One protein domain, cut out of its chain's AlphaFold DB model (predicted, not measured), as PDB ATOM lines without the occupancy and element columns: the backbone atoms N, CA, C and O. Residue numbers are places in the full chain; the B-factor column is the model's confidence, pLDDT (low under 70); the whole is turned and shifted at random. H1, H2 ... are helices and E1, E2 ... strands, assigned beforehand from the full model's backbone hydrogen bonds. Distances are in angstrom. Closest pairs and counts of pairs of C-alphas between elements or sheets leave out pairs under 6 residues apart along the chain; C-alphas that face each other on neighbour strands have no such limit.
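What this domain is: This is residues 19 to 190 of the 190 residues of an uncharacterized protein of Selaginella moellendorffii (UniProt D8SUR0). Five helices, H1 to H5, fold back and forth as successive hairpins; H3, H4 and H5 form an up-and-down bundle, and a small three-stranded sheet packs on H5. From the sheet's last strand, E3, the chain runs on between H1 and H5 to the short helix H7 at one end of the longest axis, while the loop from residue 117 to 129 reaches the other end, with H6 following it. The 172 printed residues hold H1 H2 H3 H4 H5 H6 E1 E2 E3 H7 in that order; the sheet order is E1 - E2 - E3, antiparallel, and the class is mostly helix. The whole is compact, with a radius of gyration of the C-alphas of 16.8 A and spans of 53 by 38 by 28 A.

How they stand to each other: H1, residues 19 to 26, touches H2, residues 30 to 43, with Ala 21 and Cys 33 the closest C-alphas at 4.8 A; their shallow tilt of 34 degrees is only just short of steep. H2 touches H3, residues 48 to 66, opposite ways at a shallow tilt of 19 degrees, closest at C-alphas 30 and 59, 5.0 A apart. H3 touches H4, residues 70 to 87, opposite ways at 20 degrees, a shallow tilt; C-alphas 61 and 73 are closest, at 4.1 A. H4 touches H5, residues 93 to 116, opposite ways at a steep tilt of 35.2 degrees, only just past shallow; C-alphas 84 and 98 are closest, at 6.4 A. H6, residues 130 to 135, is near H5, with C-alphas 116 and 135 closest at 8.0 A. E1, residues 146 to 150, E2, residues 157 to 161, and E3, residues 174 to 176, form a meander, each strand the antiparallel neighbour of the one before. N 147 and O 160 are 2.9 A apart, and N 159 and O 175 are 2.8 A apart, both within hydrogen-bond range. H5 is on one face of the sheet, two layers, at a height over the sheet of 9.5 A; it lies over E3 and runs along the strands, at 18 degrees to E3 on the local plane. H3 only grazes the sheet with residues 65 to 66. H7, residues 184 to 188, is near H3; C-alphas 48 and 187 are closest, at 6.5 A. Every O i to N i+4 pair is within hydrogen-bond range in H1, H3, H4, H6 and H7, against 9 of 10 in H2 and 19 of 20 in H5.

Where its parts are: H1 begins at C-alpha 19, (14.826, 16.699, -11.704). First to last C-alpha, H2 measures 20.3 A, H3 27.1 A, H4 26.1 A and H5 34.1 A. H7 ends at C-alpha 188, (23.099, 25.295, -6.955).

The domain as a whole: The C-alphas of Asp 121 and Gly 185 are the two farthest apart, at 54.6 A. The printed part has no cut; the links H5 to H6 and E2 to E3 are long. The mean pLDDT of the printed part is 84.4, and residues 113 to 142, 152 to 155 and 164 to 171 are under 70.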
ATOM      1  N   SER A  19      14.926  18.156 -11.832       97.25
ATOM      2  CA  SER A  19      14.826  16.699 -11.704       97.25
ATOM      3  C   SER A  19      13.976  16.087 -12.817       97.25
ATOM      4  O   SER A  19      14.322  15.017 -13.315       97.25
ATOM      5  N   ASP A  20      12.897  16.756 -13.232       97.12
ATOM      6  CA  ASP A  20      12.046  16.289 -14.331       97.12
ATOM      7  C   ASP A  20      12.814  16.310 -15.657       97.12
ATOM      8  O   ASP A  20      12.763  15.338 -16.418       97.12
ATOM      9  N   ALA A  21      13.608  17.359 -15.901       97.81
ATOM     10  CA  ALA A  21      14.475  17.441 -17.075       97.81
ATOM     11  C   ALA A  21      15.505  16.302 -17.114       97.81
ATOM     12  O   ALA A  21      15.669  15.657 -18.151       97.81
ATOM     13  N   VAL A  22      16.163  16.011 -15.986       98.06
ATOM     14  CA  VAL A  22      17.117  14.893 -15.853       98.06
ATOM     15  C   VAL A  22      16.438  13.553 -16.151       98.06
ATOM     16  O   VAL A  22      16.970  12.723 -16.896       98.06
ATOM     17  N   ASP A  23      15.234  13.352 -15.624       97.12
ATOM     18  CA  ASP A  23      14.425  12.162 -15.867       97.12
ATOM     19  C   ASP A  23      14.072  11.997 -17.351       97.12
ATOM     20  O   ASP A  23      14.197  10.895 -17.901       97.12
ATOM     21  N   MET A  24      13.641  13.078 -18.010       97.81
ATOM     22  CA  MET A  24      13.343  13.082 -19.444       97.81
ATOM     23  C   MET A  24      14.598  12.797 -20.272       97.81
ATOM     24  O   MET A  24      14.552  11.955 -21.175       97.81
ATOM     25  N   PHE A  25      15.735  13.411 -19.922       98.00
ATOM     26  CA  PHE A  25      17.020  13.178 -20.583       98.00
ATOM     27  C   PHE A  25      17.403  11.696 -20.544       98.00
ATOM     28  O   PHE A  25      17.676  11.078 -21.574       98.00
ATOM     29  N   ASN A  26      17.353  11.091 -19.356       96.62
ATOM     30  CA  ASN A  26      17.772   9.706 -19.142       96.62
ATOM     31  C   ASN A  26      16.794   8.690 -19.765       96.62
ATOM     32  O   ASN A  26      17.194   7.586 -20.150       96.62
ATOM     33  N   LYS A  27      15.524   9.074 -19.950       95.69
ATOM     34  CA  LYS A  27      14.528   8.326 -20.742       95.69
ATOM     35  C   LYS A  27      14.672   8.544 -22.255       95.69
ATOM     36  O   LYS A  27      13.993   7.858 -23.020       95.69
ATOM     37  N   ARG A  28      15.585   9.425 -22.686       96.00
ATOM     38  CA  ARG A  28      15.799   9.872 -24.074       96.00
ATOM     39  C   ARG A  28      14.607  10.614 -24.679       96.00
ATOM     40  O   ARG A  28      14.507  10.717 -25.900       96.00
ATOM     41  N   ASP A  29      13.722  11.161 -23.846       97.38
ATOM     42  CA  ASP A  29      12.700  12.116 -24.286       97.38
ATOM     43  C   ASP A  29      13.341  13.507 -24.398       97.38
ATOM     44  O   ASP A  29      13.051  14.439 -23.650       97.38
ATOM     45  N   TYR A  30      14.317  13.609 -25.304       98.19
ATOM     46  CA  TYR A  30      15.182  14.776 -25.436       98.19
ATOM     47  C   TYR A  30      14.431  16.041 -25.856       98.19
ATOM     48  O   TYR A  30      14.870  17.138 -25.530       98.19
ATOM     49  N   TYR A  31      13.304  15.887 -26.558       95.50
ATOM     50  CA  TYR A  31      12.467  17.012 -26.961       95.50
ATOM     51  C   TYR A  31      11.760  17.636 -25.752       95.50
ATOM     52  O   TYR A  31      11.894  18.829 -25.528       95.50
ATOM     53  N   LYS A  32      11.111  16.834 -24.893       97.25
ATOM     54  CA  LYS A  32      10.541  17.374 -23.645       97.25
ATOM     55  C   LYS A  32      11.608  17.872 -22.680       97.25
ATOM     56  O   LYS A  32      11.425  18.883 -22.022       97.25
ATOM     57  N   CYS A  33      12.734  17.165 -22.599       98.12
ATOM     58  CA  CYS A  33      13.870  17.592 -21.790       98.12
ATOM     59  C   CYS A  33      14.371  18.989 -22.197       98.12
ATOM     60  O   CYS A  33      14.636  19.821 -21.330       98.12
ATOM     61  N   HIS A  34      14.464  19.246 -23.507       97.38
ATOM     62  CA  HIS A  34      14.801  20.558 -24.051       97.38
ATOM     63  C   HIS A  34      13.841  21.638 -23.543       97.38
ATOM     64  O   HIS A  34      14.320  22.643 -23.027       97.38
ATOM     65  N   ASP A  35      12.530  21.413 -23.629       97.06
ATOM     66  CA  ASP A  35      11.527  22.414 -23.243       97.06
ATOM     67  C   ASP A  35      11.631  22.778 -21.750       97.06
ATOM     68  O   ASP A  35      11.598  23.956 -21.390       97.06
ATOM     69  N   ILE A  36      11.866  21.783 -20.884       97.81
ATOM     70  CA  ILE A  36      12.081  22.021 -19.447       97.81
ATOM     71  C   ILE A  36      13.369  22.822 -19.220       97.81
ATOM     72  O   ILE A  36      13.370  23.817 -18.492       97.81
ATOM     73  N   PHE A  37      14.486  22.423 -19.841       98.25
ATOM     74  CA  PHE A  37      15.738  23.170 -19.700       98.25
ATOM     75  C   PHE A  37      15.655  24.582 -20.286       98.25
ATOM     76  O   PHE A  37      16.316  25.471 -19.756       98.25
ATOM     77  N   GLU A  38      14.862  24.812 -21.332       97.94
ATOM     78  CA  GLU A  38      14.607  26.141 -21.896       97.94
ATOM     79  C   GLU A  38      13.868  27.037 -20.904       97.94
ATOM     80  O   GLU A  38      14.293  28.174 -20.684       97.94
ATOM     81  N   ALA A  39      12.824  26.519 -20.252       97.00
ATOM     82  CA  ALA A  39      12.116  27.239 -19.200       97.00
ATOM     83  C   ALA A  39      13.066  27.623 -18.050       97.00
ATOM     84  O   ALA A  39      13.200  28.804 -17.733       97.00
ATOM     85  N   LEU A  40      13.820  26.654 -17.515       96.88
ATOM     86  CA  LEU A  40      14.792  26.899 -16.439       96.88
ATOM     87  C   LEU A  40      15.899  27.875 -16.862       96.88
ATOM     88  O   LEU A  40      16.327  28.725 -16.084       96.88
ATOM     89  N   TRP A  41      16.387  27.759 -18.098       98.00
ATOM     90  CA  TRP A  41      17.421  28.637 -18.635       98.00
ATOM     91  C   TRP A  41      16.950  30.087 -18.744       98.00
ATOM     92  O   TRP A  41      17.740  30.994 -18.469       98.00
ATOM     93  N   ASN A  42      15.697  30.316 -19.145       96.62
ATOM     94  CA  ASN A  42      15.156  31.661 -19.316       96.62
ATOM     95  C   ASN A  42      15.231  32.478 -18.021       96.62
ATOM     96  O   ASN A  42      15.660  33.633 -18.083       96.62
ATOM     97  N   ASP A  43      14.948  31.847 -16.881       95.25
ATOM     98  CA  ASP A  43      14.921  32.489 -15.561       95.25
ATOM     99  C   ASP A  43      16.255  32.415 -14.794       95.25
ATOM    100  O   ASP A  43      16.415  33.048 -13.750       95.25
ATOM    101  N   ALA A  44      17.245  31.678 -15.307       96.88
ATOM    102  CA  ALA A  44      18.526  31.494 -14.632       96.88
ATOM    103  C   ALA A  44      19.499  32.676 -14.800       96.88
ATOM    104  O   ALA A  44      19.629  33.277 -15.877       96.88
ATOM    105  N   GLU A  45      20.281  32.914 -13.745       97.62
ATOM    106  CA  GLU A  45      21.441  33.811 -13.716       97.62
ATOM    107  C   GLU A  45      22.762  33.039 -13.887       97.62
ATOM    108  O   GLU A  45      22.802  31.811 -13.846       97.62
ATOM    109  N   GLU A  46      23.867  33.746 -14.127       97.44
ATOM    110  CA  GLU A  46      25.188  33.110 -14.207       97.44
ATOM    111  C   GLU A  46      25.687  32.671 -12.816       97.44
ATOM    112  O   GLU A  46      25.534  33.437 -11.863       97.44
ATOM    113  N   PRO A  47      26.374  31.515 -12.693       96.75
ATOM    114  CA  PRO A  47      26.831  30.620 -13.768       96.75
ATOM    115  C   PRO A  47      25.816  29.551 -14.220       96.75
ATOM    116  O   PRO A  47      26.055  28.876 -15.229       96.75
ATOM    117  N   GLN A  48      24.692  29.381 -13.513       98.25
ATOM    118  CA  GLN A  48      23.678  28.354 -13.801       98.25
ATOM    119  C   GLN A  48      23.129  28.485 -15.222       98.25
ATOM    120  O   GLN A  48      22.974  27.483 -15.920       98.25
ATOM    121  N   ARG A  49      22.903  29.716 -15.685       98.31
ATOM    122  CA  ARG A  49      22.421  30.024 -17.033       98.31
ATOM    123  C   ARG A  49      23.311  29.411 -18.111       98.31
ATOM    124  O   ARG A  49      22.801  28.799 -19.048       98.31
ATOM    125  N   THR A  50      24.634  29.533 -17.985       98.31
ATOM    126  CA  THR A  50      25.570  28.926 -18.941       98.31
ATOM    127  C   THR A  50      25.484  27.400 -18.924       98.31
ATOM    128  O   THR A  50      25.506  26.788 -19.996       98.31
ATOM    129  N   LEU A  51      25.362  26.776 -17.745       98.62
ATOM    130  CA  LEU A  51      25.214  25.322 -17.650       98.62
ATOM    131  C   LEU A  51      23.889  24.840 -18.249       98.62
ATOM    132  O   LEU A  51      23.895  23.918 -19.059       98.62
ATOM    133  N   LEU A  52      22.769  25.457 -17.878       98.69
ATOM    134  CA  LEU A  52      21.442  25.082 -18.373       98.69
ATOM    135  C   LEU A  52      21.369  25.198 -19.894       98.69
ATOM    136  O   LEU A  52      20.859  24.302 -20.555       98.69
ATOM    137  N   HIS A  53      21.994  26.226 -20.469       98.31
ATOM    138  CA  HIS A  53      22.106  26.350 -21.918       98.31
ATOM    139  C   HIS A  53      22.961  25.224 -22.538       98.31
ATOM    140  O   HIS A  53      22.648  24.730 -23.617       98.31
ATOM    141  N   ALA A  54      24.023  24.773 -21.862       98.19
ATOM    142  CA  ALA A  54      24.810  23.624 -22.315       98.19
ATOM    143  C   ALA A  54      23.992  22.314 -22.297       98.19
ATOM    144  O   ALA A  54      24.082  21.513 -23.231       98.19
ATOM    145  N   LEU A  55      23.169  22.110 -21.263       98.69
ATOM    146  CA  LEU A  55      22.283  20.946 -21.115       98.69
ATOM    147  C   LEU A  55      21.120  20.962 -22.119       98.69
ATOM    148  O   LEU A  55      20.821  19.935 -22.736       98.69
ATOM    149  N   LEU A  56      20.520  22.131 -22.350       98.06
ATOM    150  CA  LEU A  56      19.515  22.368 -23.389       98.06
ATOM    151  C   LEU A  56      20.050  21.951 -24.762       98.06
ATOM    152  O   LEU A  56      19.441  21.126 -25.442       98.06
ATOM    153  N   GLN A  57      21.234  22.448 -25.130       96.31
ATOM    154  CA  GLN A  57      21.876  22.128 -26.410       96.31
ATOM    155  C   GLN A  57      22.273  20.659 -26.533       96.31
ATOM    156  O   GLN A  57      22.124  20.051 -27.592       96.31
ATOM    157  N   SER A  58      22.716  20.054 -25.429       98.50
ATOM    158  CA  SER A  58      22.977  18.613 -25.373       98.50
ATOM    159  C   SER A  58      21.713  17.810 -25.695       98.50
ATOM    160  O   SER A  58      21.769  16.846 -26.459       98.50
ATOM    161  N   SER A  59      20.564  18.236 -25.168       98.38
ATOM    162  CA  SER A  59      19.271  17.581 -25.383       98.38
ATOM    163  C   SER A  59      18.824  17.686 -26.843       98.38
ATOM    164  O   SER A  59      18.639  16.663 -27.504       98.38
ATOM    165  N   VAL A  60      18.733  18.896 -27.403       97.12
ATOM    166  CA  VAL A  60      18.305  19.070 -28.806       97.12
ATOM    167  C   VAL A  60      19.314  18.489 -29.809       97.12
ATOM    168  O   VAL A  60      18.918  17.927 -30.831       97.12
ATOM    169  N   GLY A  61      20.613  18.504 -29.496       95.94
ATOM    170  CA  GLY A  61      21.637  17.857 -30.316       95.94
ATOM    171  C   GLY A  61      21.477  16.334 -30.380       95.94
ATOM    172  O   GLY A  61      21.530  15.749 -31.466       95.94
ATOM    173  N   LEU A  62      21.197  15.679 -29.248       98.00
ATOM    174  CA  LEU A  62      20.888  14.244 -29.223       98.00
ATOM    175  C   LEU A  62      19.536  13.927 -29.877       98.00
ATOM    176  O   LEU A  62      19.416  12.912 -30.566       98.00
ATOM    177  N   TYR A  63      18.538  14.804 -29.744       97.00
ATOM    178  CA  TYR A  63      17.284  14.685 -30.489       97.00
ATOM    179  C   TYR A  63      17.533  14.688 -32.002       97.00
ATOM    180  O   TYR A  63      17.055  13.803 -32.713       97.00
ATOM    181  N   HIS A  64      18.319  15.639 -32.509       92.31
ATOM    182  CA  HIS A  64      18.682  15.693 -33.923       92.31
ATOM    183  C   HIS A  64      19.416  14.437 -34.389       92.31
ATOM    184  O   HIS A  64      19.092  13.902 -35.450       92.31
ATOM    185  N   LEU A  65      20.347  13.929 -33.580       93.75
ATOM    186  CA  LEU A  65      21.098  12.716 -33.886       93.75
ATOM    187  C   LEU A  65      20.176  11.509 -34.086       93.75
ATOM    188  O   LEU A  65      20.282  10.808 -35.093       93.75
ATOM    189  N   LEU A  66      19.238  11.295 -33.160       93.56
ATOM    190  CA  LEU A  66      18.304  10.169 -33.231       93.56
ATOM    191  C   LEU A  66      17.247  10.321 -34.337       93.56
ATOM    192  O   LEU A  66      16.668   9.326 -34.760       93.56
ATOM    193  N   ASN A  67      17.038  11.538 -34.844       92.56
ATOM    194  CA  ASN A  67      16.153  11.831 -35.976       92.56
ATOM    195  C   ASN A  67      16.912  12.005 -37.306       92.56
ATOM    196  O   ASN A  67      16.396  12.628 -38.230       92.56
ATOM    197  N   GLN A  68      18.134  11.463 -37.412       90.81
ATOM    198  CA  GLN A  68      18.934  11.440 -38.651       90.81
ATOM    199  C   GLN A  68      19.296  12.838 -39.193       90.81
ATOM    200  O   GLN A  68      19.621  13.006 -40.370       90.81
ATOM    201  N   ASN A  69      19.280  13.853 -38.323       87.62
ATOM    202  CA  ASN A  69      19.782  15.195 -38.603       87.62
ATOM    203  C   ASN A  69      21.194  15.350 -38.018       87.62
ATOM    204  O   ASN A  69      21.408  16.017 -37.005       87.62
ATOM    205  N   TYR A  70      22.179  14.720 -38.655       86.62
ATOM    206  CA  TYR A  70      23.550  14.662 -38.130       86.62
ATOM    207  C   TYR A  70      24.249  16.018 -38.108       86.62
ATOM    208  O   TYR A  70      24.997  16.316 -37.179       86.62
ATOM    209  N   ARG A  71      23.956  16.873 -39.090       82.31
ATOM    210  CA  ARG A  71      24.467  18.244 -39.112       82.31
ATOM    211  C   ARG A  71      23.932  19.055 -37.935       82.31
ATOM    212  O   ARG A  71      24.724  19.682 -37.239       82.31
ATOM    213  N   GLY A  72      22.616  19.028 -37.710       83.31
ATOM    214  CA  GLY A  72      22.000  19.694 -36.560       83.31
ATOM    215  C   GLY A  72      22.564  19.170 -35.243       83.31
ATOM    216  O   GLY A  72      22.916  19.958 -34.374       83.31
ATOM    217  N   ALA A  73      22.762  17.852 -35.140       90.88
ATOM    218  CA  ALA A  73      23.389  17.240 -33.976       90.88
ATOM    219  C   ALA A  73      24.798  17.792 -33.714       90.88
ATOM    220  O   ALA A  73      25.059  18.287 -32.626       90.88
ATOM    221  N   MET A  74      25.702  17.758 -34.698       87.25
ATOM    222  CA  MET A  74      27.082  18.235 -34.515       87.25
ATOM    223  C   MET A  74      27.154  19.721 -34.137       87.25
ATOM    224  O   MET A  74      27.991  20.092 -33.315       87.25
ATOM    225  N   VAL A  75      26.274  20.559 -34.702       82.75
ATOM    226  CA  VAL A  75      26.195  21.990 -34.365       82.75
ATOM    227  C   VAL A  75      25.782  22.180 -32.907       82.75
ATOM    228  O   VAL A  75      26.547  22.755 -32.136       82.75
ATOM    229  N   GLU A  76      24.625  21.651 -32.510       88.00
ATOM    230  CA  GLU A  76      24.090  21.845 -31.156       88.00
ATOM    231  C   GLU A  76      25.001  21.221 -30.090       88.00
ATOM    232  O   GLU A  76      25.340  21.859 -29.093       88.00
ATOM    233  N   LEU A  77      25.502  20.006 -30.335       92.12
ATOM    234  CA  LEU A  77      26.443  19.347 -29.431       92.12
ATOM    235  C   LEU A  77      27.764  20.123 -29.309       92.12
ATOM    236  O   LEU A  77      28.293  20.267 -28.206       92.12
ATOM    237  N   GLY A  78      28.287  20.655 -30.417       87.19
ATOM    238  CA  GLY A  78      29.492  21.485 -30.416       87.19
ATOM    239  C   GLY A  78      29.319  22.780 -29.626       87.19
ATOM    240  O   GLY A  78      30.198  23.157 -28.841       87.19
ATOM    241  N   GLU A  79      28.175  23.444 -29.774       86.31
ATOM    242  CA  GLU A  79      27.863  24.635 -28.991       86.31
ATOM    243  C   GLU A  79      27.704  24.328 -27.495       86.31
ATOM    244  O   GLU A  79      28.219  25.092 -26.666       86.31
ATOM    245  N   GLY A  80      27.073  23.202 -27.145       91.94
ATOM    246  CA  GLY A  80      26.910  22.758 -25.760       91.94
ATOM    247  C   GLY A  80      28.256  22.468 -25.092       91.94
ATOM    248  O   GLY A  80      28.574  23.028 -24.040       91.94
ATOM    249  N   VAL A  81      29.115  21.691 -25.759       93.94
ATOM    250  CA  VAL A  81      30.495  21.390 -25.324       93.94
ATOM    251  C   VAL A  81      31.343  22.660 -25.159       93.94
ATOM    252  O   VAL A  81      32.158  22.767 -24.234       93.94
ATOM    253  N   SER A  82      31.148  23.665 -26.021       91.38
ATOM    254  CA  SER A  82      31.804  24.970 -25.873       91.38
ATOM    255  C   SER A  82      31.390  25.674 -24.575       91.38
ATOM    256  O   SER A  82      32.240  26.227 -23.870       91.38
ATOM    257  N   LYS A  83      30.101  25.619 -24.212       94.06
ATOM    258  CA  LYS A  83      29.568  26.217 -22.976       94.06
ATOM    259  C   LYS A  83      30.064  25.491 -21.725       94.06
ATOM    260  O   LYS A  83      30.531  26.169 -20.808       94.06
ATOM    261  N   PHE A  84      30.112  24.156 -21.720       95.94
ATOM    262  CA  PHE A  84      30.778  23.404 -20.645       95.94
ATOM    263  C   PHE A  84      32.243  23.838 -20.465       95.94
ATOM    264  O   PHE A  84      32.703  24.067 -19.344       95.94
ATOM    265  N   GLY A  85      32.964  24.065 -21.570       92.44
ATOM    266  CA  GLY A  85      34.338  24.574 -21.542       92.44
ATOM    267  C   GLY A  85      34.492  25.946 -20.866       92.44
ATOM    268  O   GLY A  85      35.508  26.197 -20.211       92.44
ATOM    269  N   LYS A  86      33.486  26.827 -20.967       93.38
ATOM    270  CA  LYS A  86      33.493  28.158 -20.326       93.38
ATOM    271  C   LYS A  86      33.385  28.081 -18.804       93.38
ATOM    272  O   LYS A  86      34.008  28.899 -18.129       93.38
ATOM    273  N   LEU A  87      32.669  27.085 -18.282       95.06
ATOM    274  CA  LEU A  87      32.497  26.862 -16.842       95.06
ATOM    275  C   LEU A  87      33.787  26.382 -16.157       95.06
ATOM    276  O   LEU A  87      33.922  26.492 -14.943       95.06
ATOM    277  N   LYS A  88      34.764  25.866 -16.923       94.62
ATOM    278  CA  LYS A  88      36.075  25.399 -16.423       94.62
ATOM    279  C   LYS A  88      35.977  24.385 -15.272       94.62
ATOM    280  O   LYS A  88      36.907  24.292 -14.461       94.62
ATOM    281  N   LEU A  89      34.894  23.607 -15.236       95.31
ATOM    282  CA  LEU A  89      34.665  22.564 -14.239       95.31
ATOM    283  C   LEU A  89      35.838  21.574 -14.220       95.31
ATOM    284  O   LEU A  89      36.455  21.288 -15.249       95.31
ATOM    285  N   LYS A  90      36.178  21.078 -13.027       95.81
ATOM    286  CA  LYS A  90      37.310  20.151 -12.815       95.81
ATOM    287  C   LYS A  90      36.896  18.787 -12.275       95.81
ATOM    288  O   LYS A  90      37.721  17.878 -12.247       95.81
ATOM    289  N   LYS A  91      35.669  18.684 -11.773       96.50
ATOM    290  CA  LYS A  91      35.079  17.507 -11.132       96.50
ATOM    291  C   LYS A  91      33.568  17.707 -11.013       96.50
ATOM    292  O   LYS A  91      33.082  18.811 -11.254       96.50
ATOM    293  N   GLY A  92      32.873  16.670 -10.562       97.25
ATOM    294  CA  GLY A  92      31.431  16.699 -10.329       97.25
ATOM    295  C   GLY A  92      30.640  16.159 -11.519       97.25
ATOM    296  O   GLY A  92      31.223  15.868 -12.569       97.25
ATOM    297  N   PRO A  93      29.321  16.008 -11.361       97.94
ATOM    298  CA  PRO A  93      28.498  15.307 -12.339       97.94
ATOM    299  C   PRO A  93      28.471  15.999 -13.702       97.94
ATOM    300  O   PRO A  93      28.586  15.329 -14.722       97.94
ATOM    301  N   PHE A  94      28.446  17.334 -13.746       98.38
ATOM    302  CA  PHE A  94      28.486  18.077 -15.010       98.38
ATOM    303  C   PHE A  94      29.831  17.985 -15.738       98.38
ATOM    304  O   PHE A  94      29.868  18.045 -16.963       98.38
ATOM    305  N   TYR A  95      30.935  17.811 -15.007       98.19
ATOM    306  CA  TYR A  95      32.245  17.570 -15.615       98.19
ATOM    307  C   TYR A  95      32.324  16.174 -16.248       98.19
ATOM    308  O   TYR A  95      32.854  16.024 -17.348       98.19
ATOM    309  N   GLU A  96      31.790  15.151 -15.574       98.19
ATOM    310  CA  GLU A  96      31.722  13.804 -16.153       98.19
ATOM    311  C   GLU A  96      30.758  13.759 -17.343       98.19
ATOM    312  O   GLU A  96      31.107  13.208 -18.385       98.19
ATOM    313  N   PHE A  97      29.615  14.436 -17.244       98.38
ATOM    314  CA  PHE A  97      28.670  14.565 -18.347       98.38
ATOM    315  C   PHE A  97      29.279  15.281 -19.567       98.38
ATOM    316  O   PHE A  97      29.146  14.784 -20.682       98.38
ATOM    317  N   ASP A  98      30.026  16.383 -19.391       98.38
ATOM    318  CA  ASP A  98      30.749  17.048 -20.497       98.38
ATOM    319  C   ASP A  98      31.698  16.079 -21.219       98.38
ATOM    320  O   ASP A  98      31.760  16.055 -22.449       98.38
ATOM    321  N   LYS A  99      32.411  15.218 -20.482       98.19
ATOM    322  CA  LYS A  99      33.287  14.209 -21.098       98.19
ATOM    323  C   LYS A  99      32.509  13.205 -21.945       98.19
ATOM    324  O   LYS A  99      32.984  12.836 -23.019       98.19
ATOM    325  N   GLU A 100      31.343  12.766 -21.482       97.69
ATOM    326  CA  GLU A 100      30.473  11.870 -22.250       97.69
ATOM    327  C   GLU A 100      29.937  12.564 -23.511       97.69
ATOM    328  O   GLU A 100      30.003  11.994 -24.601       97.69
ATOM    329  N   MET A 101      29.501  13.824 -23.404       97.94
ATOM    330  CA  MET A 101      29.041  14.618 -24.550       97.94
ATOM    331  C   MET A 101      30.151  14.844 -25.585       97.94
ATOM    332  O   MET A 101      29.911  14.698 -26.785       97.94
ATOM    333  N   ARG A 102      31.380  15.138 -25.142       97.19
ATOM    334  CA  ARG A 102      32.562  15.235 -26.017       97.19
ATOM    335  C   ARG A 102      32.842  13.922 -26.733       97.19
ATOM    336  O   ARG A 102      33.087  13.945 -27.930       97.19
ATOM    337  N   ALA A 103      32.748  12.788 -26.039       97.19
ATOM    338  CA  ALA A 103      32.949  11.482 -26.659       97.19
ATOM    339  C   ALA A 103      31.918  11.206 -27.767       97.19
ATOM    340  O   ALA A 103      32.286  10.680 -28.816       97.19
ATOM    341  N   VAL A 104      30.649  11.588 -27.569       96.69
ATOM    342  CA  VAL A 104      29.624  11.508 -28.627       96.69
ATOM    343  C   VAL A 104      29.971  12.423 -29.793       96.69
ATOM    344  O   VAL A 104      29.944  11.978 -30.936       96.69
ATOM    345  N   LEU A 105      30.311  13.683 -29.524       93.44
ATOM    346  CA  LEU A 105      30.648  14.648 -30.567       93.44
ATOM    347  C   LEU A 105      31.862  14.194 -31.395       93.44
ATOM    348  O   LEU A 105      31.795  14.189 -32.621       93.44
ATOM    349  N   ASP A 106      32.928  13.738 -30.736       92.19
ATOM    350  CA  ASP A 106      34.125  13.197 -31.383       92.19
ATOM    351  C   ASP A 106      33.796  11.942 -32.199       92.19
ATOM    352  O   ASP A 106      34.293  11.769 -33.310       92.19
ATOM    353  N   PHE A 107      32.927  11.064 -31.689       93.12
ATOM    354  CA  PHE A 107      32.450   9.898 -32.430       93.12
ATOM    355  C   PHE A 107      31.690  10.290 -33.702       93.12
ATOM    356  O   PHE A 107      31.945   9.716 -34.766       93.12
ATOM    357  N   LEU A 108      30.784  11.271 -33.621       89.75
ATOM    358  CA  LEU A 108      30.075  11.782 -34.796       89.75
ATOM    359  C   LEU A 108      31.051  12.377 -35.798       89.75
ATOM    360  O   LEU A 108      30.986  12.025 -36.971       89.75
ATOM    361  N   TYR A 109      31.994  13.201 -35.345       84.38
ATOM    362  CA  TYR A 109      33.003  13.753 -36.233       84.38
ATOM    363  C   TYR A 109      33.832  12.661 -36.887       84.38
ATOM    364  O   TYR A 109      33.884  12.620 -38.104       84.38
ATOM    365  N   ASN A 110      34.406  11.720 -36.145       84.00
ATOM    366  CA  ASN A 110      35.243  10.679 -36.745       84.00
ATOM    367  C   ASN A 110      34.468   9.835 -37.769       84.00
ATOM    368  O   ASN A 110      34.944   9.609 -38.879       84.00
ATOM    369  N   THR A 111      33.236   9.440 -37.444       83.88
ATOM    370  CA  THR A 111      32.415   8.615 -38.346       83.88
ATOM    371  C   THR A 111      31.890   9.387 -39.558       83.88
ATOM    372  O   THR A 111      31.786   8.812 -40.640       83.88
ATOM    373  N   GLN A 112      31.602  10.684 -39.428       75.56
ATOM    374  CA  GLN A 112      31.191  11.524 -40.555       75.56
ATOM    375  C   GLN A 112      32.389  11.976 -41.399       75.56
ATOM    376  O   GLN A 112      32.299  11.938 -42.615       75.56
ATOM    377  N   LEU A 113      33.522  12.353 -40.801       66.31
ATOM    378  CA  LEU A 113      34.731  12.796 -41.509       66.31
ATOM    379  C   LEU A 113      35.330  11.667 -42.354       66.31
ATOM    380  O   LEU A 113      35.669  11.904 -43.508       66.31
ATOM    381  N   GLU A 114      35.405  10.441 -41.825       58.28
ATOM    382  CA  GLU A 114      35.913   9.280 -42.574       58.28
ATOM    383  C   GLU A 114      35.056   8.940 -43.806       58.28
ATOM    384  O   GLU A 114      35.576   8.384 -44.771       58.28
ATOM    385  N   ASN A 115      33.764   9.294 -43.808       55.22
ATOM    386  CA  ASN A 115      32.823   8.890 -44.859       55.22
ATOM    387  C   ASN A 115      32.348  10.040 -45.764       55.22
ATOM    388  O   ASN A 115      32.068   9.802 -46.932       55.22
ATOM    389  N   ALA A 116      32.316  11.282 -45.276       53.16
ATOM    390  CA  ALA A 116      32.095  12.483 -46.084       53.16
ATOM    391  C   ALA A 116      33.348  12.884 -46.872       53.16
ATOM    392  O   ALA A 116      33.248  13.580 -47.880       53.16
ATOM    393  N   ALA A 117      34.529  12.438 -46.425       46.62
ATOM    394  CA  ALA A 117      35.760  12.599 -47.176       46.62
ATOM    395  C   ALA A 117      35.676  11.919 -48.540       46.62
ATOM    396  O   ALA A 117      36.213  12.493 -49.475       46.62
ATOM    397  N   CYS A 118      35.029  10.754 -48.653       45.06
ATOM    398  CA  CYS A 118      35.091   9.897 -49.831       45.06
ATOM    399  C   CYS A 118      33.755   9.842 -50.584       45.06
ATOM    400  O   CYS A 118      32.854   9.078 -50.244       45.06
ATOM    401  N   ASN A 119      33.680  10.607 -51.671       47.56
ATOM    402  CA  ASN A 119      32.730  10.357 -52.757       47.56
ATOM    403  C   ASN A 119      33.414   9.453 -53.804       47.56
ATOM    404  O   ASN A 119      34.636   9.312 -53.770       47.56
ATOM    405  N   ASP A 120      32.663   8.892 -54.764       48.34
ATOM    406  CA  ASP A 120      33.213   8.017 -55.825       48.34
ATOM    407  C   ASP A 120      34.408   8.638 -56.589       48.34
ATOM    408  O   ASP A 120      35.234   7.911 -57.140       48.34
ATOM    409  N   ASP A 121      34.534   9.970 -56.571       42.16
ATOM    410  CA  ASP A 121      35.552  10.708 -57.318       42.16
ATOM    411  C   ASP A 121      36.737  11.245 -56.483       42.16
ATOM    412  O   ASP A 121      37.807  11.434 -57.054       42.16
ATOM    413  N   PHE A 122      36.619  11.491 -55.165       41.09
ATOM    414  CA  PHE A 122      37.720  12.052 -54.347       41.09
ATOM    415  C   PHE A 122      37.590  11.750 -52.844       41.09
ATOM    416  O   PHE A 122      36.482  11.764 -52.316       41.09
ATOM    417  N   CYS A 123      38.741  11.567 -52.169       45.69
ATOM    418  CA  CYS A 123      38.880  11.527 -50.706       45.69
ATOM    419  C   CYS A 123      39.621  12.783 -50.186       45.69
ATOM    420  O   CYS A 123      40.795  12.963 -50.517       45.69
ATOM    421  N   ILE A 124      38.979  13.649 -49.389       50.62
ATOM    422  CA  ILE A 124      39.619  14.832 -48.764       50.62
ATOM    423  C   ILE A 124      40.012  14.519 -47.312       50.62
ATOM    424  O   ILE A 124      39.194  14.057 -46.527       50.62
ATOM    425  N   THR A 125      41.258  14.799 -46.918       47.34
ATOM    426  CA  THR A 125      41.686  14.714 -45.510       47.34
ATOM    427  C   THR A 125      41.101  15.872 -44.709       47.34
ATOM    428  O   THR A 125      41.449  17.027 -44.957       47.34
ATOM    429  N   MET A 126      40.244  15.562 -43.740       52.72
ATOM    430  CA  MET A 126      39.580  16.564 -42.911       52.72
ATOM    431  C   MET A 126      40.416  16.875 -41.662       52.72
ATOM    432  O   MET A 126      40.723  15.983 -40.877       52.72
ATOM    433  N   ASP A 127      40.781  18.142 -41.479       54.88
ATOM    434  CA  ASP A 127      41.670  18.625 -40.406       54.88
ATOM    435  C   ASP A 127      40.942  19.294 -39.219       54.88
ATOM    436  O   ASP A 127      41.584  19.831 -38.317       54.88
ATOM    437  N   GLY A 128      39.604  19.278 -39.214       51.72
ATOM    438  CA  GLY A 128      38.780  19.886 -38.162       51.72
ATOM    439  C   GLY A 128      38.597  21.408 -38.261       51.72
ATOM    440  O   GLY A 128      38.073  22.012 -37.323       51.72
ATOM    441  N   SER A 129      39.008  22.047 -39.362       57.84
ATOM    442  CA  SER A 129      38.743  23.468 -39.632       57.84
ATOM    443  C   SER A 129      37.261  23.777 -39.893       57.84
ATOM    444  O   SER A 129      36.477  22.931 -40.332       57.84
ATOM    445  N   GLN A 130      36.870  25.038 -39.664       54.09
ATOM    446  CA  GLN A 130      35.516  25.536 -39.930       54.09
ATOM    447  C   GLN A 130      35.095  25.359 -41.399       54.09
ATOM    448  O   GLN A 130      33.930  25.074 -41.668       54.09
ATOM    449  N   GLU A 131      36.031  25.494 -42.342       58.09
ATOM    450  CA  GLU A 131      35.781  25.269 -43.769       58.09
ATOM    451  C   GLU A 131      35.514  23.792 -44.083       58.09
ATOM    452  O   GLU A 131      34.590  23.484 -44.835       58.09
ATOM    453  N   ASN A 132      36.226  22.867 -43.434       56.88
ATOM    454  CA  ASN A 132      35.964  21.436 -43.574       56.88
ATOM    455  C   ASN A 132      34.567  21.057 -43.053       56.88
ATOM    456  O   ASN A 132      33.867  20.267 -43.681       56.88
ATOM    457  N   TYR A 133      34.064  21.700 -41.996       54.03
ATOM    458  CA  TYR A 133      32.682  21.476 -41.549       54.03
ATOM    459  C   TYR A 133      31.616  21.941 -42.551       54.03
ATOM    460  O   TYR A 133      30.522  21.376 -42.582       54.03
ATOM    461  N   GLN A 134      31.915  22.926 -43.404       54.78
ATOM    462  CA  GLN A 134      31.000  23.337 -44.477       54.78
ATOM    463  C   GLN A 134      30.922  22.291 -45.601       54.78
ATOM    464  O   GLN A 134      29.886  22.181 -46.258       54.78
ATOM    465  N   LEU A 135      31.980  21.488 -45.786       54.06
ATOM    466  CA  LEU A 135      32.052  20.424 -46.794       54.06
ATOM    467  C   LEU A 135      31.255  19.167 -46.420       54.06
ATOM    468  O   LEU A 135      30.918  18.389 -47.308       54.06
ATOM    469  N   LEU A 136      30.874  18.997 -45.146       56.81
ATOM    470  CA  LEU A 136      30.012  17.892 -44.699       56.81
ATOM    471  C   LEU A 136      28.603  17.924 -45.333       56.81
ATOM    472  O   LEU A 136      27.884  16.926 -45.284       56.81
ATOM    473  N   GLY A 137      28.220  19.037 -45.977       58.53
ATOM    474  CA  GLY A 137      27.047  19.127 -46.849       58.53
ATOM    475  C   GLY A 137      25.770  18.539 -46.232       58.53
ATOM    476  O   GLY A 137      25.386  18.896 -45.118       58.53
ATOM    477  N   ASN A 138      25.120  17.640 -46.982       57.72
ATOM    478  CA  ASN A 138      23.977  16.823 -46.550       57.72
ATOM    479  C   ASN A 138      24.360  15.334 -46.430       57.72
ATOM    480  O   ASN A 138      23.505  14.468 -46.620       57.72
ATOM    481  N   PHE A 139      25.640  15.010 -46.213       61.78
ATOM    482  CA  PHE A 139      26.076  13.614 -46.165       61.78
ATOM    483  C   PHE A 139      25.291  12.845 -45.087       61.78
ATOM    484  O   PHE A 139      25.140  13.312 -43.959       61.78
ATOM    485  N   GLY A 140      24.718  11.700 -45.467       62.56
ATOM    486  CA  GLY A 140      23.897  10.877 -44.577       62.56
ATOM    487  C   GLY A 140      22.554  11.478 -44.149       62.56
ATOM    488  O   GLY A 140      21.870  10.864 -43.337       62.56
ATOM    489  N   ALA A 141      22.151  12.654 -44.642       66.75
ATOM    490  CA  ALA A 141      20.896  13.278 -44.227       66.75
ATOM    491  C   ALA A 141      19.694  12.390 -44.595       66.75
ATOM    492  O   ALA A 141      19.450  12.118 -45.771       66.75
ATOM    493  N   GLY A 142      18.943  11.950 -43.581       69.69
ATOM    494  CA  GLY A 142      17.814  11.027 -43.750       69.69
ATOM    495  C   GLY A 142      18.203   9.571 -44.041       69.69
ATOM    496  O   GLY A 142      17.325   8.756 -44.314       69.69
ATOM    497  N   GLU A 143      19.493   9.230 -43.990       80.19
ATOM    498  CA  GLU A 143      19.956   7.843 -43.991       80.19
ATOM    499  C   GLU A 143      20.171   7.369 -42.554       80.19
ATOM    500  O   GLU A 143      20.699   8.101 -41.722       80.19
ATOM    501  N   GLU A 144      19.815   6.121 -42.249       84.94
ATOM    502  CA  GLU A 144      20.108   5.529 -40.944       84.94
ATOM    503  C   GLU A 144      21.586   5.102 -40.883       84.94
ATOM    504  O   GLU A 144      21.952   3.991 -41.268       84.94
ATOM    505  N   LEU A 145      22.455   6.012 -40.431       87.19
ATOM    506  CA  LEU A 145      23.892   5.751 -40.266       87.19
ATOM    507  C   LEU A 145      24.253   5.174 -38.894       87.19
ATOM    508  O   LEU A 145      25.279   4.503 -38.750       87.19
ATOM    509  N   TYR A 146      23.417   5.430 -37.888       90.69
ATOM    510  CA  TYR A 146      23.654   5.021 -36.508       90.69
ATOM    511  C   TYR A 146      22.496   4.183 -35.996       90.69
ATOM    512  O   TYR A 146      21.337   4.573 -36.121       90.69
ATOM    513  N   LYS A 147      22.824   3.054 -35.371       91.00
ATOM    514  CA  LYS A 147      21.857   2.173 -34.715       91.00
ATOM    515  C   LYS A 147      22.022   2.256 -33.214       91.00
ATOM    516  O   LYS A 147      23.142   2.339 -32.711       91.00
ATOM    517  N   LEU A 148      20.899   2.220 -32.510       91.75
ATOM    518  CA  LEU A 148      20.881   2.191 -31.060       91.75
ATOM    519  C   LEU A 148      20.858   0.741 -30.576       91.75
ATOM    520  O   LEU A 148      19.912   0.006 -30.859       91.75
ATOM    521  N   GLU A 149      21.859   0.348 -29.799       91.00
ATOM    522  CA  GLU A 149      21.904  -0.948 -29.127       91.00
ATOM    523  C   GLU A 149      21.895  -0.778 -27.612       91.00
ATOM    524  O   GLU A 149      22.340   0.233 -27.071       91.00
ATOM    525  N   LYS A 150      21.351  -1.772 -26.907       88.12
ATOM    526  CA  LYS A 150      21.405  -1.811 -25.445       88.12
ATOM    527  C   LYS A 150      22.766  -2.336 -25.016       88.12
ATOM    528  O   LYS A 150      23.226  -3.349 -25.539       88.12
ATOM    529  N   ASP A 151      23.367  -1.695 -24.022       77.38
ATOM    530  CA  ASP A 151      24.603  -2.185 -23.419       77.38
ATOM    531  C   ASP A 151      24.391  -3.590 -22.833       77.38
ATOM    532  O   ASP A 151      23.307  -3.922 -22.352       77.38
ATOM    533  N   VAL A 152      25.454  -4.403 -22.794       66.38
ATOM    534  CA  VAL A 152      25.432  -5.797 -22.293       66.38
ATOM    535  C   VAL A 152      24.890  -5.900 -20.857       66.38
ATOM    536  O   VAL A 152      24.292  -6.905 -20.484       66.38
ATOM    537  N   ALA A 153      25.062  -4.844 -20.054       66.12
ATOM    538  CA  ALA A 153      24.546  -4.761 -18.688       66.12
ATOM    539  C   ALA A 153      23.061  -4.344 -18.597       66.12
ATOM    540  O   ALA A 153      22.491  -4.387 -17.514       66.12
ATOM    541  N   GLY A 154      22.432  -3.923 -19.699       62.22
ATOM    542  CA  GLY A 154      21.013  -3.558 -19.786       62.22
ATOM    543  C   GLY A 154      20.637  -2.158 -19.280       62.22
ATOM    544  O   GLY A 154      19.494  -1.748 -19.464       62.22
ATOM    545  N   TYR A 155      21.574  -1.418 -18.679       67.75
ATOM    546  CA  TYR A 155      21.314  -0.106 -18.061       67.75
ATOM    547  C   TYR A 155      21.632   1.102 -18.958       67.75
ATOM    548  O   TYR A 155      21.211   2.211 -18.650       67.75
ATOM    549  N   GLY A 156      22.355   0.899 -20.061       83.62
ATOM    550  CA  GLY A 156      22.795   1.955 -20.976       83.62
ATOM    551  C   GLY A 156      22.448   1.638 -22.425       83.62
ATOM    552  O   GLY A 156      22.019   0.526 -22.744       83.62
ATOM    553  N   HIS A 157      22.614   2.626 -23.297       92.00
ATOM    554  CA  HIS A 157      22.523   2.428 -24.740       92.00
ATOM    555  C   HIS A 157      23.813   2.909 -25.389       92.00
ATOM    556  O   HIS A 157      24.422   3.866 -24.918       92.00
ATOM    557  N   SER A 158      24.184   2.277 -26.491       93.31
ATOM    558  CA  SER A 158      25.305   2.672 -27.328       93.31
ATOM    559  C   SER A 158      24.815   2.958 -28.743       93.31
ATOM    560  O   SER A 158      23.944   2.262 -29.265       93.31
ATOM    561  N   LEU A 159      25.370   3.996 -29.359       93.31
ATOM    562  CA  LEU A 159      25.244   4.255 -30.784       93.31
ATOM    563  C   LEU A 159      26.344   3.514 -31.521       93.31
ATOM    564  O   LEU A 159      27.517   3.621 -31.172       93.31
ATOM    565  N   ILE A 160      25.959   2.788 -32.560       92.12
ATOM    566  CA  ILE A 160      26.864   2.019 -33.404       92.12
ATOM    567  C   ILE A 160      26.787   2.579 -34.808       92.12
ATOM    568  O   ILE A 160      25.704   2.686 -35.383       92.12
ATOM    569  N   PHE A 161      27.943   2.905 -35.375       89.81
ATOM    570  CA  PHE A 161      28.029   3.335 -36.758       89.81
ATOM    571  C   PHE A 161      27.904   2.118 -37.686       89.81
ATOM    572  O   PHE A 161      28.746   1.214 -37.687       89.81
ATOM    573  N   SER A 162      26.815   2.062 -38.450       85.25
ATOM    574  CA  SER A 162      26.464   0.937 -39.326       85.25
ATOM    575  C   SER A 162      25.809   1.472 -40.606       85.25
ATOM    576  O   SER A 162      24.601   1.308 -40.790       85.25
ATOM    577  N   PRO A 163      26.580   2.131 -41.492       78.38
ATOM    578  CA  PRO A 163      26.053   2.634 -42.754       78.38
ATOM    579  C   PRO A 163      25.611   1.469 -43.648       78.38
ATOM    580  O   PRO A 163      26.334   0.490 -43.825       78.38
ATOM    581  N   THR A 164      24.441   1.598 -44.273       65.44
ATOM    582  CA  THR A 164      23.835   0.543 -45.114       65.44
ATOM    583  C   THR A 164      24.681   0.179 -46.348       65.44
ATOM    584  O   THR A 164      24.516  -0.895 -46.919       65.44
ATOM    585  N   ARG A 165      25.599   1.059 -46.775       58.78
ATOM    586  CA  ARG A 165      26.345   0.941 -48.042       58.78
ATOM    587  C   ARG A 165      27.709   0.242 -47.940       58.78
ATOM    588  O   ARG A 165      28.324   0.010 -48.974       58.78
ATOM    589  N   VAL A 166      28.199  -0.089 -46.741       57.53
ATOM    590  CA  VAL A 166      29.565  -0.614 -46.553       57.53
ATOM    591  C   VAL A 166      29.526  -2.030 -45.974       57.53
ATOM    592  O   VAL A 166      29.039  -2.238 -44.864       57.53
ATOM    593  N   GLU A 167      30.070  -3.011 -46.705       48.66
ATOM    594  CA  GLU A 167      30.313  -4.354 -46.163       48.66
ATOM    595  C   GLU A 167      31.330  -4.273 -45.012       48.66
ATOM    596  O   GLU A 167      32.488  -3.885 -45.191       48.66
ATOM    597  N   GLN A 168      30.885  -4.624 -43.803       54.66
ATOM    598  CA  GLN A 168      31.665  -4.491 -42.574       54.66
ATOM    599  C   GLN A 168      32.804  -5.521 -42.529       54.66
ATOM    600  O   GLN A 168      32.570  -6.715 -42.360       54.66
ATOM    601  N   LYS A 169      34.057  -5.062 -42.654       51.12
ATOM    602  CA  LYS A 169      35.260  -5.907 -42.483       51.12
ATOM    603  C   LYS A 169      35.840  -5.907 -41.059       51.12
ATOM    604  O   LYS A 169      36.668  -6.761 -40.770       51.12
ATOM    605  N   ASN A 170      35.397  -5.003 -40.179       57.16
ATOM    606  CA  ASN A 170      35.863  -4.839 -38.791       57.16
ATOM    607  C   ASN A 170      34.684  -4.602 -37.830       57.16
ATOM    608  O   ASN A 170      33.565  -4.350 -38.271       57.16
ATOM    609  N   SER A 171      34.944  -4.639 -36.516       68.44
ATOM    610  CA  SER A 171      33.980  -4.207 -35.494       68.44
ATOM    611  C   SER A 171      33.550  -2.760 -35.748       68.44
ATOM    612  O   SER A 171      34.402  -1.870 -35.763       68.44
ATOM    613  N   SER A 172      32.248  -2.526 -35.933       78.69
ATOM    614  CA  SER A 172      31.699  -1.180 -36.097       78.69
ATOM    615  C   SER A 172      32.092  -0.271 -34.926       78.69
ATOM    616  O   SER A 172      31.919  -0.673 -33.770       78.69
ATOM    617  N   PRO A 173      32.575   0.957 -35.193       89.00
ATOM    618  CA  PRO A 173      32.780   1.959 -34.155       89.00
ATOM    619  C   PRO A 173      31.493   2.188 -33.356       89.00
ATOM    620  O   PRO A 173      30.395   2.191 -33.921       89.00
ATOM    621  N   SER A 174      31.628   2.417 -32.050       92.56
ATOM    622  CA  SER A 174      30.491   2.718 -31.179       92.56
ATOM    623  C   SER A 174      30.838   3.716 -30.081       92.56
ATOM    624  O   SER A 174      32.004   3.865 -29.710       92.56
ATOM    625  N   VAL A 175      29.814   4.388 -29.558       95.19
ATOM    626  CA  VAL A 175      29.904   5.299 -28.413       95.19
ATOM    627  C   VAL A 175      28.704   5.103 -27.499       95.19
ATOM    628  O   VAL A 175      27.595   4.853 -27.968       95.19
ATOM    629  N   LYS A 176      28.901   5.230 -26.189       95.00
ATOM    630  CA  LYS A 176      27.796   5.194 -25.226       95.00
ATOM    631  C   LYS A 176      26.981   6.478 -25.302       95.00
ATOM    632  O   LYS A 176      27.552   7.558 -25.436       95.00
ATOM    633  N   LEU A 177      25.663   6.358 -25.181       95.00
ATOM    634  CA  LEU A 177      24.818   7.519 -24.960       95.00
ATOM    635  C   LEU A 177      25.025   8.052 -23.534       95.00
ATOM    636  O   LEU A 177      24.982   7.254 -22.594       95.00
ATOM    637  N   PRO A 178      25.211   9.373 -23.379       95.69
ATOM    638  CA  PRO A 178      25.401  10.006 -22.087       95.69
ATOM    639  C   PRO A 178      24.192   9.832 -21.173       95.69
ATOM    640  O   PRO A 178      23.047   9.801 -21.640       95.69
ATOM    641  N   ILE A 179      24.448   9.765 -19.870       94.94
ATOM    642  CA  ILE A 179      23.415   9.779 -18.828       94.94
ATOM    643  C   ILE A 179      23.691  10.974 -17.924       94.94
ATOM    644  O   ILE A 179      24.791  11.136 -17.399       94.94
ATOM    645  N   LEU A 180      22.682  11.813 -17.709       97.06
ATOM    646  CA  LEU A 180      22.799  12.955 -16.819       97.06
ATOM    647  C   LEU A 180      22.554  12.500 -15.378       97.06
ATOM    648  O   LEU A 180      21.422  12.239 -14.977       97.06
ATOM    649  N   LEU A 181      23.628  12.378 -14.600       96.50
ATOM    650  CA  LEU A 181      23.590  11.980 -13.189       96.50
ATOM    651  C   LEU A 181      23.825  13.187 -12.277       96.50
ATOM    652  O   LEU A 181      24.828  13.244 -11.574       96.50
ATOM    653  N   ALA A 182      22.916  14.160 -12.318       96.81
ATOM    654  CA  ALA A 182      22.990  15.384 -11.525       96.81
ATOM    655  C   ALA A 182      21.657  15.664 -10.823       96.81
ATOM    656  O   ALA A 182      20.597  15.274 -11.312       96.81
ATOM    657  N   CYS A 183      21.713  16.369  -9.700       95.69
ATOM    658  CA  CYS A 183      20.550  16.886  -8.993       95.69
ATOM    659  C   CYS A 183      20.574  18.417  -8.933       95.69
ATOM    660  O   CYS A 183      21.555  19.070  -9.283       95.69
ATOM    661  N   GLU A 184      19.484  19.001  -8.447       94.81
ATOM    662  CA  GLU A 184      19.371  20.449  -8.263       94.81
ATOM    663  C   GLU A 184      20.406  20.999  -7.262       94.81
ATOM    664  O   GLU A 184      20.879  22.123  -7.404       94.81
ATOM    665  N   GLY A 185      20.835  20.185  -6.288       96.00
ATOM    666  CA  GLY A 185      21.943  20.534  -5.395       96.00
ATOM    667  C   GLY A 185      23.246  20.791  -6.156       96.00
ATOM    668  O   GLY A 185      23.894  21.802  -5.915       96.00
ATOM    669  N   ASP A 186      23.576  19.946  -7.139       96.62
ATOM    670  CA  ASP A 186      24.770  20.131  -7.971       96.62
ATOM    671  C   ASP A 186      24.689  21.420  -8.805       96.62
ATOM    672  O   ASP A 186      25.701  22.085  -9.019       96.62
ATOM    673  N   LEU A 187      23.490  21.773  -9.287       94.75
ATOM    674  CA  LEU A 187      23.242  23.008 -10.042       94.75
ATOM    675  C   LEU A 187      23.439  24.255  -9.164       94.75
ATOM    676  O   LEU A 187      24.002  25.254  -9.612       94.75
ATOM    677  N   ASN A 188      22.999  24.191  -7.909       93.38
ATOM    678  CA  ASN A 188      23.099  25.295  -6.955       93.38
ATOM    679  C   ASN A 188      24.520  25.501  -6.400       93.38
ATOM    680  O   ASN A 188      24.803  26.557  -5.839       93.38
ATOM    681  N   GLU A 189      25.409  24.519  -6.559       92.56
ATOM    682  CA  GLU A 189      26.804  24.559  -6.094       92.56
ATOM    683  C   GLU A 189      27.814  25.080  -7.142       92.56
ATOM    684  O   GLU A 189      29.019  25.087  -6.866       92.56
ATOM    685  N   LEU A 190      27.350  25.496  -8.330       87.38
ATOM    686  CA  LEU A 190      28.193  26.005  -9.428       87.38
ATOM    687  C   LEU A 190      28.955  27.301  -9.119       87.38
ATOM    688  O   LEU A 190      28.377  28.227  -8.508       87.38
TER     689      LEU A 190